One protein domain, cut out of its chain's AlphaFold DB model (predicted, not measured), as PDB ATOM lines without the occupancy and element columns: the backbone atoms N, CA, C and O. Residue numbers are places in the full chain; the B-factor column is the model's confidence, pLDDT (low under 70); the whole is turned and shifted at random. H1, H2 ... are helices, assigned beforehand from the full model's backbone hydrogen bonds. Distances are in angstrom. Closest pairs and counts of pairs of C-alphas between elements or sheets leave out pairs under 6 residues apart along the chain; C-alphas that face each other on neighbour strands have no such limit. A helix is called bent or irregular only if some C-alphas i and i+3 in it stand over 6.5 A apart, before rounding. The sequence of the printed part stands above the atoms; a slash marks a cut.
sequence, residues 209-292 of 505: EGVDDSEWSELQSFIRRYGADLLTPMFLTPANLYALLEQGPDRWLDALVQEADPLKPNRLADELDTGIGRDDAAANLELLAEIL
ATOM      1  N   GLU A 209     126.774 111.907 176.450       86.31
ATOM      2  CA  GLU A 209     127.166 110.668 177.149       86.31
ATOM      3  C   GLU A 209     127.420 109.514 176.185       86.31
ATOM      4  O   GLU A 209     128.170 108.596 176.506       86.31
ATOM      5  N   GLY A 210     126.740 109.541 175.041       80.31
ATOM      6  CA  GLY A 210     126.848 108.510 174.027       80.31
ATOM      7  C   GLY A 210     128.085 108.624 173.151       80.31
ATOM      8  O   GLY A 210     128.325 107.681 172.413       80.31
ATOM      9  N   VAL A 211     128.806 109.746 173.240       88.75
ATOM     10  CA  VAL A 211     129.901 110.119 172.343       88.75
ATOM     11  C   VAL A 211     131.207 109.516 172.846       88.75
ATOM     12  O   VAL A 211     131.759 109.961 173.868       88.75
ATOM     13  N   ASP A 212     131.704 108.512 172.129       90.75
ATOM     14  CA  ASP A 212     133.002 107.904 172.412       90.75
ATOM     15  C   ASP A 212     134.181 108.813 172.002       90.75
ATOM     16  O   ASP A 212     134.004 109.947 171.555       90.75
ATOM     17  N   ASP A 213     135.421 108.370 172.225       91.69
ATOM     18  CA  ASP A 213     136.596 109.196 171.923       91.69
ATOM     19  C   ASP A 213     136.847 109.378 170.411       91.69
ATOM     20  O   ASP A 213     137.455 110.381 170.022       91.69
ATOM     21  N   SER A 214     136.370 108.456 169.567       93.25
ATOM     22  CA  SER A 214     136.451 108.561 168.105       93.25
ATOM     23  C   SER A 214     135.425 109.560 167.585       93.25
ATOM     24  O   SER A 214     135.807 110.547 166.957       93.25
ATOM     25  N   GLU A 215     134.151 109.370 167.940       93.12
ATOM     26  CA  GLU A 215     133.045 110.276 167.603       93.12
ATOM     27  C   GLU A 215     133.331 111.690 168.126       93.12
ATOM     28  O   GLU A 215     133.091 112.694 167.456       93.12
ATOM     29  N   TRP A 216     133.931 111.793 169.317       95.69
ATOM     30  CA  TRP A 216     134.377 113.070 169.853       95.69
ATOM     31  C   TRP A 216     135.452 113.723 168.980       95.69
ATOM     32  O   TRP A 216     135.366 114.916 168.690       95.69
ATOM     33  N   SER A 217     136.471 112.970 168.562       95.44
ATOM     34  CA  SER A 217     137.536 113.485 167.696       95.44
ATOM     35  C   SER A 217     136.996 113.939 166.333       95.44
ATOM     36  O   SER A 217     137.456 114.949 165.785       95.44
ATOM     37  N   GLU A 218     136.006 113.227 165.798       95.06
ATOM     38  CA  GLU A 218     135.291 113.592 164.573       95.06
ATOM     39  C   GLU A 218     134.519 114.900 164.756       95.06
ATOM     40  O   GLU A 218     134.758 115.850 164.005       95.06
ATOM     41  N   LEU A 219     133.720 115.024 165.820       96.12
ATOM     42  CA  LEU A 219     132.989 116.251 166.143       96.12
ATOM     43  C   LEU A 219     133.928 117.445 166.364       96.12
ATOM     44  O   LEU A 219     133.674 118.548 165.872       96.12
ATOM     45  N   GLN A 220     135.059 117.252 167.052       96.06
ATOM     46  CA  GLN A 220     136.076 118.299 167.201       96.06
ATOM     47  C   GLN A 220     136.632 118.747 165.849       96.06
ATOM     48  O   GLN A 220     136.846 119.943 165.636       96.06
ATOM     49  N   SER A 221     136.893 117.798 164.952       95.75
ATOM     50  CA  SER A 221     137.427 118.074 163.619       95.75
ATOM     51  C   SER A 221     136.400 118.805 162.757       95.75
ATOM     52  O   SER A 221     136.750 119.794 162.112       95.75
ATOM     53  N   PHE A 222     135.134 118.385 162.821       96.62
ATOM     54  CA  PHE A 222     134.007 119.040 162.169       96.62
ATOM     55  C   PHE A 222     133.878 120.502 162.618       96.62
ATOM     56  O   PHE A 222     133.949 121.413 161.793       96.62
ATOM     57  N   ILE A 223     133.798 120.746 163.932       95.44
ATOM     58  CA  ILE A 223     133.654 122.100 164.489       95.44
ATOM     59  C   ILE A 223     134.852 122.975 164.118       95.44
ATOM     60  O   ILE A 223     134.676 124.114 163.699       95.44
ATOM     61  N   ARG A 224     136.084 122.469 164.230       94.62
ATOM     62  CA  ARG A 224     137.281 123.258 163.892       94.62
ATOM     63  C   ARG A 224     137.360 123.616 162.413       94.62
ATOM     64  O   ARG A 224     137.890 124.672 162.082       94.62
ATOM     65  N   ARG A 225     136.899 122.725 161.533       94.69
ATOM     66  CA  ARG A 225     137.011 122.896 160.082       94.69
ATOM     67  C   ARG A 225     135.911 123.783 159.511       94.69
ATOM     68  O   ARG A 225     136.219 124.606 158.655       94.69
ATOM     69  N   TYR A 226     134.678 123.612 159.985       94.00
ATOM     70  CA  TYR A 226     133.488 124.253 159.414       94.00
ATOM     71  C   TYR A 226     132.854 125.307 160.330       94.00
ATOM     72  O   TYR A 226     132.043 126.108 159.875       94.00
ATOM     73  N   GLY A 227     133.219 125.342 161.615       91.50
ATOM     74  CA  GLY A 227     132.528 126.142 162.626       91.50
ATOM     75  C   GLY A 227     132.527 127.646 162.367       91.50
ATOM     76  O   GLY A 227     131.507 128.269 162.624       91.50
ATOM     77  N   ALA A 228     133.607 128.208 161.815       89.25
ATOM     78  CA  ALA A 228     133.726 129.649 161.566       89.25
ATOM     79  C   ALA A 228     132.682 130.186 160.565       89.25
ATOM     80  O   ALA A 228     132.173 131.295 160.730       89.25
ATOM     81  N   ASP A 229     132.346 129.389 159.548       88.12
ATOM     82  CA  ASP A 229     131.402 129.776 158.491       88.12
ATOM     83  C   ASP A 229     129.961 129.362 158.834       88.12
ATOM     84  O   ASP A 229     128.992 129.949 158.351       88.12
ATOM     85  N   LEU A 230     129.821 128.330 159.672       87.81
ATOM     86  CA  LEU A 230     128.564 127.658 159.988       87.81
ATOM     87  C   LEU A 230     127.922 128.171 161.285       87.81
ATOM     88  O   LEU A 230     126.751 128.549 161.315       87.81
ATOM     89  N   LEU A 231     128.687 128.193 162.376       88.12
ATOM     90  CA  LEU A 231     128.196 128.341 163.749       88.12
ATOM     91  C   LEU A 231     128.154 129.809 164.179       88.12
ATOM     92  O   LEU A 231     128.627 130.208 165.243       88.12
ATOM     93  N   THR A 232     127.537 130.623 163.329       86.75
ATOM     94  CA  THR A 232     127.390 132.060 163.557       86.75
ATOM     95  C   THR A 232     126.423 132.361 164.713       86.75
ATOM     96  O   THR A 232     125.528 131.564 165.008       86.75
ATOM     97  N   PRO A 233     126.500 133.554 165.339       83.50
ATOM     98  CA  PRO A 233     125.557 133.948 166.388       83.50
ATOM     99  C   PRO A 233     124.080 133.887 165.977       83.50
ATOM    100  O   PRO A 233     123.230 133.642 166.830       83.50
ATOM    101  N   MET A 234     123.764 134.102 164.692       82.75
ATOM    102  CA  MET A 234     122.395 133.958 164.182       82.75
ATOM    103  C   MET A 234     121.989 132.487 164.099       82.75
ATOM    104  O   MET A 234     120.878 132.145 164.500       82.75
ATOM    105  N   PHE A 235     122.879 131.611 163.629       86.88
ATOM    106  CA  PHE A 235     122.613 130.174 163.551       86.88
ATOM    107  C   PHE A 235     122.425 129.547 164.940       86.88
ATOM    108  O   PHE A 235     121.464 128.821 165.159       86.88
ATOM    109  N   LEU A 236     123.263 129.913 165.911       88.19
ATOM    110  CA  LEU A 236     123.259 129.360 167.272       88.19
ATOM    111  C   LEU A 236     122.120 129.875 168.176       88.19
ATOM    112  O   LEU A 236     122.207 129.805 169.405       88.19
ATOM    113  N   THR A 237     121.054 130.434 167.604       88.31
ATOM    114  CA  THR A 237     119.859 130.777 168.384       88.31
ATOM    115  C   THR A 237     119.021 129.520 168.635       88.31
ATOM    116  O   THR A 237     118.904 128.688 167.734       88.31
ATOM    117  N   PRO A 238     118.368 129.379 169.808       87.94
ATOM    118  CA  PRO A 238     117.540 128.206 170.092       87.94
ATOM    119  C   PRO A 238     116.503 127.915 169.007       87.94
ATOM    120  O   PRO A 238     116.315 126.768 168.633       87.94
ATOM    121  N   ALA A 239     115.864 128.950 168.453       85.88
ATOM    122  CA  ALA A 239     114.858 128.786 167.406       85.88
ATOM    123  C   ALA A 239     115.413 128.110 166.142       85.88
ATOM    124  O   ALA A 239     114.744 127.258 165.565       85.88
ATOM    125  N   ASN A 240     116.635 128.462 165.736       88.81
ATOM    126  CA  ASN A 240     117.264 127.896 164.546       88.81
ATOM    127  C   ASN A 240     117.761 126.469 164.791       88.81
ATOM    128  O   ASN A 240     117.577 125.613 163.931       88.81
ATOM    129  N   LEU A 241     118.308 126.190 165.976       91.81
ATOM    130  CA  LEU A 241     118.693 124.830 166.360       91.81
ATOM    131  C   LEU A 241     117.469 123.904 166.463       91.81
ATOM    132  O   LEU A 241     117.517 122.774 165.988       91.81
ATOM    133  N   TYR A 242     116.348 124.383 167.015       87.94
ATOM    134  CA  TYR A 242     115.093 123.623 167.022       87.94
ATOM    135  C   TYR A 242     114.583 123.360 165.606       87.94
ATOM    136  O   TYR A 242     114.211 122.231 165.299       87.94
ATOM    137  N   ALA A 243     114.597 124.373 164.734       87.88
ATOM    138  CA  ALA A 243     114.168 124.216 163.348       87.88
ATOM    139  C   ALA A 243     115.036 123.201 162.583       87.88
ATOM    140  O   ALA A 243     114.495 122.423 161.805       87.88
ATOM    141  N   LEU A 244     116.351 123.173 162.835       91.19
ATOM    142  CA  LEU A 244     117.263 122.171 162.275       91.19
ATOM    143  C   LEU A 244     116.841 120.748 162.664       91.19
ATOM    144  O   LEU A 244     116.721 119.893 161.791       91.19
ATOM    145  N   LEU A 245     116.590 120.504 163.954       89.94
ATOM    146  CA  LEU A 245     116.186 119.181 164.443       89.94
ATOM    147  C   LEU A 245     114.785 118.782 163.957       89.94
ATOM    148  O   LEU A 245     114.557 117.627 163.618       89.94
ATOM    149  N   GLU A 246     113.848 119.730 163.881       86.38
ATOM    150  CA  GLU A 246     112.479 119.466 163.420       86.38
ATOM    151  C   GLU A 246     112.413 119.174 161.912       86.38
ATOM    152  O   GLU A 246     111.675 118.292 161.471       86.38
ATOM    153  N   GLN A 247     113.177 119.912 161.101       88.06
ATOM    154  CA  GLN A 247     113.215 119.721 159.647       88.06
ATOM    155  C   GLN A 247     114.098 118.538 159.233       88.06
ATOM    156  O   GLN A 247     113.876 117.965 158.162       88.06
ATOM    157  N   GLY A 248     115.063 118.183 160.080       91.00
ATOM    158  CA  GLY A 248     116.104 117.200 159.827       91.00
ATOM    159  C   GLY A 248     117.362 117.844 159.223       91.00
ATOM    160  O   GLY A 248     117.253 118.676 158.310       91.00
ATOM    161  N   PRO A 249     118.565 117.444 159.679       93.12
ATOM    162  CA  PRO A 249     119.831 118.020 159.225       93.12
ATOM    163  C   PRO A 249     120.063 117.837 157.719       93.12
ATOM    164  O   PRO A 249     120.597 118.736 157.075       93.12
ATOM    165  N   ASP A 250     119.587 116.740 157.123       92.56
ATOM    166  CA  ASP A 250     119.688 116.505 155.681       92.56
ATOM    167  C   ASP A 250     119.007 117.584 154.848       92.56
ATOM    168  O   ASP A 250     119.591 118.091 153.894       92.56
ATOM    169  N   ARG A 251     117.772 117.953 155.198       91.19
ATOM    170  CA  ARG A 251     117.039 118.989 154.457       91.19
ATOM    171  C   ARG A 251     117.691 120.350 154.619       91.19
ATOM    172  O   ARG A 251     117.682 121.157 153.696       91.19
ATOM    173  N   TRP A 252     118.252 120.596 155.796       92.50
ATOM    174  CA  TRP A 252     118.993 121.814 156.053       92.50
ATOM    175  C   TRP A 252     120.278 121.882 155.212       92.50
ATOM    176  O   TRP A 252     120.566 122.931 154.641       92.50
ATOM    177  N   LEU A 253     120.998 120.764 155.053       93.06
ATOM    178  CA  LEU A 253     122.160 120.675 154.163       93.06
ATOM    179  C   LEU A 253     121.783 120.920 152.691       93.06
ATOM    180  O   LEU A 253     122.514 121.623 151.997       93.06
ATOM    181  N   ASP A 254     120.628 120.425 152.223       91.50
ATOM    182  CA  ASP A 254     120.133 120.748 150.871       91.50
ATOM    183  C   ASP A 254     119.921 122.248 150.687       91.50
ATOM    184  O   ASP A 254     120.356 122.816 149.683       91.50
ATOM    185  N   ALA A 255     119.262 122.892 151.652       89.25
ATOM    186  CA  ALA A 255     119.027 124.330 151.616       89.25
ATOM    187  C   ALA A 255     120.350 125.107 151.642       89.25
ATOM    188  O   ALA A 255     120.516 126.047 150.869       89.25
ATOM    189  N   LEU A 256     121.319 124.674 152.456       89.00
ATOM    190  CA  LEU A 256     122.641 125.295 152.534       89.00
ATOM    191  C   LEU A 256     123.356 125.300 151.174       89.00
ATOM    192  O   LEU A 256     123.944 126.311 150.799       89.00
ATOM    193  N   VAL A 257     123.297 124.189 150.435       88.19
ATOM    194  CA  VAL A 257     123.921 124.075 149.105       88.19
ATOM    195  C   VAL A 257     123.139 124.866 148.052       88.19
ATOM    196  O   VAL A 257     123.742 125.516 147.199       88.19
ATOM    197  N   GLN A 258     121.804 124.840 148.097       87.69
ATOM    198  CA  GLN A 258     120.950 125.541 147.126       87.69
ATOM    199  C   GLN A 258     120.990 127.067 147.278       87.69
ATOM    200  O   GLN A 258     120.915 127.784 146.280       87.69
ATOM    201  N   GLU A 259     121.101 127.559 148.511       83.19
ATOM    202  CA  GLU A 259     121.094 128.983 148.861       83.19
ATOM    203  C   GLU A 259     122.507 129.552 149.078       83.19
ATOM    204  O   GLU A 259     122.653 130.666 149.588       83.19
ATOM    205  N   ALA A 260     123.553 128.806 148.701       76.06
ATOM    206  CA  ALA A 260     124.939 129.219 148.874       76.06
ATOM    207  C   ALA A 260     125.204 130.571 148.187       76.06
ATOM    208  O   ALA A 260     125.115 130.704 146.964       76.06
ATOM    209  N   ASP A 261     125.533 131.589 148.986       75.69
ATOM    210  CA  ASP A 261     125.843 132.933 148.504       75.69
ATOM    211  C   ASP A 261     127.270 132.957 147.921       75.69
ATOM    212  O   ASP A 261     128.236 132.802 148.676       75.69
ATOM    213  N   PRO A 262     127.459 133.218 146.612       72.25
ATOM    214  CA  PRO A 262     128.789 133.272 146.001       72.25
ATOM    215  C   PRO A 262     129.711 134.345 146.603       72.25
ATOM    216  O   PRO A 262     130.925 134.295 146.412       72.25
ATOM    217  N   LEU A 263     129.148 135.339 147.302       72.19
ATOM    218  CA  LEU A 263     129.887 136.406 147.982       72.19
ATOM    219  C   LEU A 263     130.199 136.081 149.452       72.19
ATOM    220  O   LEU A 263     130.979 136.804 150.077       72.19
ATOM    221  N   LYS A 264     129.619 135.009 150.006       75.69
ATOM    222  CA  LYS A 264     129.875 134.495 151.360       75.69
ATOM    223  C   LYS A 264     130.094 132.979 151.291       75.69
ATOM    224  O   LYS A 264     129.166 132.224 151.582       75.69
ATOM    225  N   PRO A 265     131.301 132.538 150.897       75.56
ATOM    226  CA  PRO A 265     131.588 131.117 150.758       75.56
ATOM    227  C   PRO A 265     131.355 130.398 152.089       75.56
ATOM    228  O   PRO A 265     131.787 130.872 153.141       75.56
ATOM    229  N   ASN A 266     130.656 129.266 152.030       85.81
ATOM    230  CA  ASN A 266     130.452 128.384 153.167       85.81
ATOM    231  C   ASN A 266     131.219 127.095 152.901       85.81
ATOM    232  O   ASN A 266     130.840 126.300 152.042       85.81
ATOM    233  N   ARG A 267     132.283 126.869 153.670       90.31
ATOM    234  CA  ARG A 267     133.169 125.733 153.437       90.31
ATOM    235  C   ARG A 267     132.473 124.374 153.528       90.31
ATOM    236  O   ARG A 267     132.878 123.450 152.833       90.31
ATOM    237  N   LEU A 268     131.453 124.234 154.380       91.62
ATOM    238  CA  LEU A 268     130.694 122.987 154.470       91.62
ATOM    239  C   LEU A 268     129.892 122.743 153.190       91.62
ATOM    240  O   LEU A 268     129.868 121.613 152.723       91.62
ATOM    241  N   ALA A 269     129.286 123.783 152.610       90.38
ATOM    242  CA  ALA A 269     128.579 123.673 151.334       90.38
ATOM    243  C   ALA A 269     129.529 123.287 150.187       90.38
ATOM    244  O   ALA A 269     129.190 122.431 149.375       90.38
ATOM    245  N   ASP A 270     130.728 123.879 150.157       89.69
ATOM    246  CA  ASP A 270     131.730 123.628 149.113       89.69
ATOM    247  C   ASP A 270     132.352 122.222 149.204       89.69
ATOM    248  O   ASP A 270     132.686 121.615 148.186       89.69
ATOM    249  N   GLU A 271     132.544 121.707 150.422       93.19
ATOM    250  CA  GLU A 271     133.211 120.426 150.682       93.19
ATOM    251  C   GLU A 271     132.230 119.261 150.940       93.19
ATOM    252  O   GLU A 271     132.674 118.134 151.182       93.19
ATOM    253  N   LEU A 272     130.910 119.485 150.879       92.06
ATOM    254  CA  LEU A 272     129.919 118.417 151.032       92.06
ATOM    255  C   LEU A 272     130.089 117.375 149.913       92.06
ATOM    256  O   LEU A 272     130.336 117.723 148.758       92.06
ATOM    257  N   ASP A 273     130.031 116.092 150.268       90.00
ATOM    258  CA  ASP A 273     130.228 114.925 149.387       90.00
ATOM    259  C   ASP A 273     131.626 114.785 148.747       90.00
ATOM    260  O   ASP A 273     131.906 113.797 148.066       90.00
ATOM    261  N   THR A 274     132.542 115.726 148.994       89.50
ATOM    262  CA  THR A 274     133.926 115.687 148.483       89.50
ATOM    263  C   THR A 274     134.974 115.639 149.595       89.50
ATOM    264  O   THR A 274     135.992 114.959 149.454       89.50
ATOM    265  N   GLY A 275     134.731 116.338 150.706       88.56
ATOM    266  CA  GLY A 275     135.587 116.396 151.892       88.56
ATOM    267  C   GLY A 275     134.951 115.812 153.155       88.56
ATOM    268  O   GLY A 275     135.682 115.379 154.046       88.56
ATOM    269  N   ILE A 276     133.620 115.771 153.232       93.56
ATOM    270  CA  ILE A 276     132.853 115.095 154.284       93.56
ATOM    271  C   ILE A 276     131.626 114.419 153.670       93.56
ATOM    272  O   ILE A 276     130.976 114.995 152.796       93.56
ATOM    273  N   GLY A 277     131.324 113.195 154.108       95.00
ATOM    274  CA  GLY A 277     130.103 112.508 153.706       95.00
ATOM    275  C   GLY A 277     128.879 113.235 154.252       95.00
ATOM    276  O   GLY A 277     128.900 113.747 155.371       95.00
ATOM    277  N   ARG A 278     127.803 113.284 153.469       94.25
ATOM    278  CA  ARG A 278     126.559 113.922 153.897       94.25
ATOM    279  C   ARG A 278     126.022 113.376 155.219       94.25
ATOM    280  O   ARG A 278     125.695 114.170 156.096       94.25
ATOM    281  N   ASP A 279     126.008 112.054 155.374       93.75
ATOM    282  CA  ASP A 279     125.547 111.391 156.597       93.75
ATOM    283  C   ASP A 279     126.382 111.826 157.817       93.75
ATOM    284  O   ASP A 279     125.831 112.148 158.869       93.75
ATOM    285  N   ASP A 280     127.704 111.941 157.658       94.56
ATOM    286  CA  ASP A 280     128.610 112.384 158.725       94.56
ATOM    287  C   ASP A 280     128.378 113.859 159.083       94.56
ATOM    288  O   ASP A 280     128.377 114.236 160.258       94.56
ATOM    289  N   ALA A 281     128.180 114.720 158.080       95.38
ATOM    290  CA  ALA A 281     127.880 116.133 158.296       95.38
ATOM    291  C   ALA A 281     126.536 116.311 159.016       95.38
ATOM    292  O   ALA A 281     126.438 117.109 159.951       95.38
ATOM    293  N   ALA A 282     125.524 115.544 158.606       95.56
ATOM    294  CA  ALA A 282     124.200 115.546 159.204       95.56
ATOM    295  C   ALA A 282     124.242 115.076 160.665       95.56
ATOM    296  O   ALA A 282     123.744 115.785 161.542       95.56
ATOM    297  N   ALA A 283     124.915 113.957 160.943       93.94
ATOM    298  CA  ALA A 283     125.066 113.416 162.292       93.94
ATOM    299  C   ALA A 283     125.809 114.382 163.232       93.94
ATOM    300  O   ALA A 283     125.386 114.598 164.369       93.94
ATOM    301  N   ASN A 284     126.886 115.023 162.759       95.62
ATOM    302  CA  ASN A 284     127.617 116.020 163.546       95.62
ATOM    303  C   ASN A 284     126.774 117.272 163.838       95.62
ATOM    304  O   ASN A 284     126.835 117.807 164.946       95.62
ATOM    305  N   LEU A 285     125.986 117.740 162.863       95.12
ATOM    306  CA  LEU A 285     125.071 118.874 163.027       95.12
ATOM    307  C   LEU A 285     123.952 118.576 164.023       95.12
ATOM    308  O   LEU A 285     123.669 119.409 164.887       95.12
ATOM    309  N   GLU A 286     123.337 117.402 163.904       94.88
ATOM    310  CA  GLU A 286     122.285 116.940 164.803       94.88
ATOM    311  C   GLU A 286     122.808 116.859 166.236       94.88
ATOM    312  O   GLU A 286     122.290 117.544 167.118       94.88
ATOM    313  N   LEU A 287     123.910 116.133 166.450       94.75
ATOM    314  CA  LEU A 287     124.537 115.990 167.764       94.75
ATOM    315  C   LEU A 287     124.913 117.350 168.369       94.75
ATOM    316  O   LEU A 287     124.683 117.597 169.555       94.75
ATOM    317  N   LEU A 288     125.477 118.254 167.566       95.00
ATOM    318  CA  LEU A 288     125.837 119.591 168.023       95.00
ATOM    319  C   LEU A 288     124.607 120.395 168.458       95.00
ATOM    320  O   LEU A 288     124.636 121.035 169.510       95.00
ATOM    321  N   ALA A 289     123.534 120.370 167.669       94.00
ATOM    322  CA  ALA A 289     122.305 121.083 167.989       94.00
ATOM    323  C   ALA A 289     121.611 120.506 169.227       94.00
ATOM    324  O   ALA A 289     121.197 121.286 170.087       94.00
ATOM    325  N   GLU A 290     121.553 119.178 169.366       93.62
ATOM    326  CA  GLU A 290     121.031 118.514 170.565       93.62
ATOM    327  C   GLU A 290     121.808 118.957 171.823       93.62
ATOM    328  O   GLU A 290     121.196 119.387 172.803       93.62
ATOM    329  N   ILE A 291     123.150 118.941 171.785       94.81
ATOM    330  CA  ILE A 291     124.002 119.355 172.919       94.81
ATOM    331  C   ILE A 291     123.779 120.829 173.280       94.81
ATOM    332  O   ILE A 291     123.646 121.173 174.454       94.81
ATOM    333  N   LEU A 292     123.767 121.725 172.291       93.25
ATOM    334  CA  LEU A 292     123.657 123.165 172.544       93.25
ATOM    335  C   LEU A 292     122.265 123.580 173.015       93.25
ATOM    336  O   LEU A 292     122.154 124.527 173.794       93.25
TER     337      LEU A 292
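Overview. This is residues 209 to 292 of the 505 residues of an uncharacterized protein of Planctomycetaceae bacterium (UniProt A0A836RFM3). Helix H5 runs through the middle of a small helical body, with the long, kinked H1 crossing it on one side at about a right angle and H2 and H3 packed at steep tilts on its later and earlier parts. Short H4 bridges the far part of H1 and H3. The printed part has 84 residues with five named helices, H1 to H5 in order along the chain, and no named strand; the class is all helix. The whole is compact, with a radius of gyration of the C-alphas of 12.3 A and spans of 38 by 29 by 21 A.

Along the chain. H1, residues 213 to 230, begins with C-alpha 213 at (136.596, 109.196, 171.923) and is 23.4 A long from first to last C-alpha. It has a kink of 43 degrees near residue 224 and is irregular: C-alphas 225 and 228 are 7.7 A apart. H2, residues 238 to 247, is 14.1 A long. H3, residues 249 to 258, is 14.3 A long and begins with C-alpha 249 at (119.831, 118.020, 159.225). H4 is residues 267 to 271, 6.0 A long. H5, residues 278 to 292, is 21.0 A long and ends with C-alpha 292 at (123.657, 123.165, 172.544).

Arrangement. H5 is the hub and touches H1, H2 and H3. H1 and H5 only just touch, with 3 pairs of C-alphas within 8 A, the closest those of Leu 219 and Asn 284 at 6.0 A; their lines are about perpendicular at 89 degrees. H2 touches residues 286 to 290 of H5, the closest C-alphas being those of Leu 241 and Ala 289, 5.5 A apart, at a steep tilt of 39 degrees, opposite ways. H3 touches H5 with the closest C-alphas, Pro 249 and Ala 282, 5.0 A apart, at a steep tilt of 65 degrees, opposite ways. The helix packing is mostly crossed: H5 stands at a shallow tilt to none of H1, H2 and H3, the three helices that it touches. H4 touches H3, closest at the C-alphas of Val 257 and Ala 269, 5.2 A, and touches residues 226 to 230 of H1, closest at Tyr 226 and Leu 268, 5.8 A between C-alphas. H2 and H3 are close but not clearly touching. H1 and H3 are apart. In H2, H3, H4 and H5 every O i to N i+4 pair is within hydrogen-bond range; in H1 12 of 14 are.

Size, cuts and confidence. The two C-alphas farthest apart, those of Glu 209 and Leu 263, are 39.0 A apart. The printed part has no cut. The link from H2 to H3 is tight, and the other three are short. The mean pLDDT of the printed part is 90.0, and no printed residue is under 70.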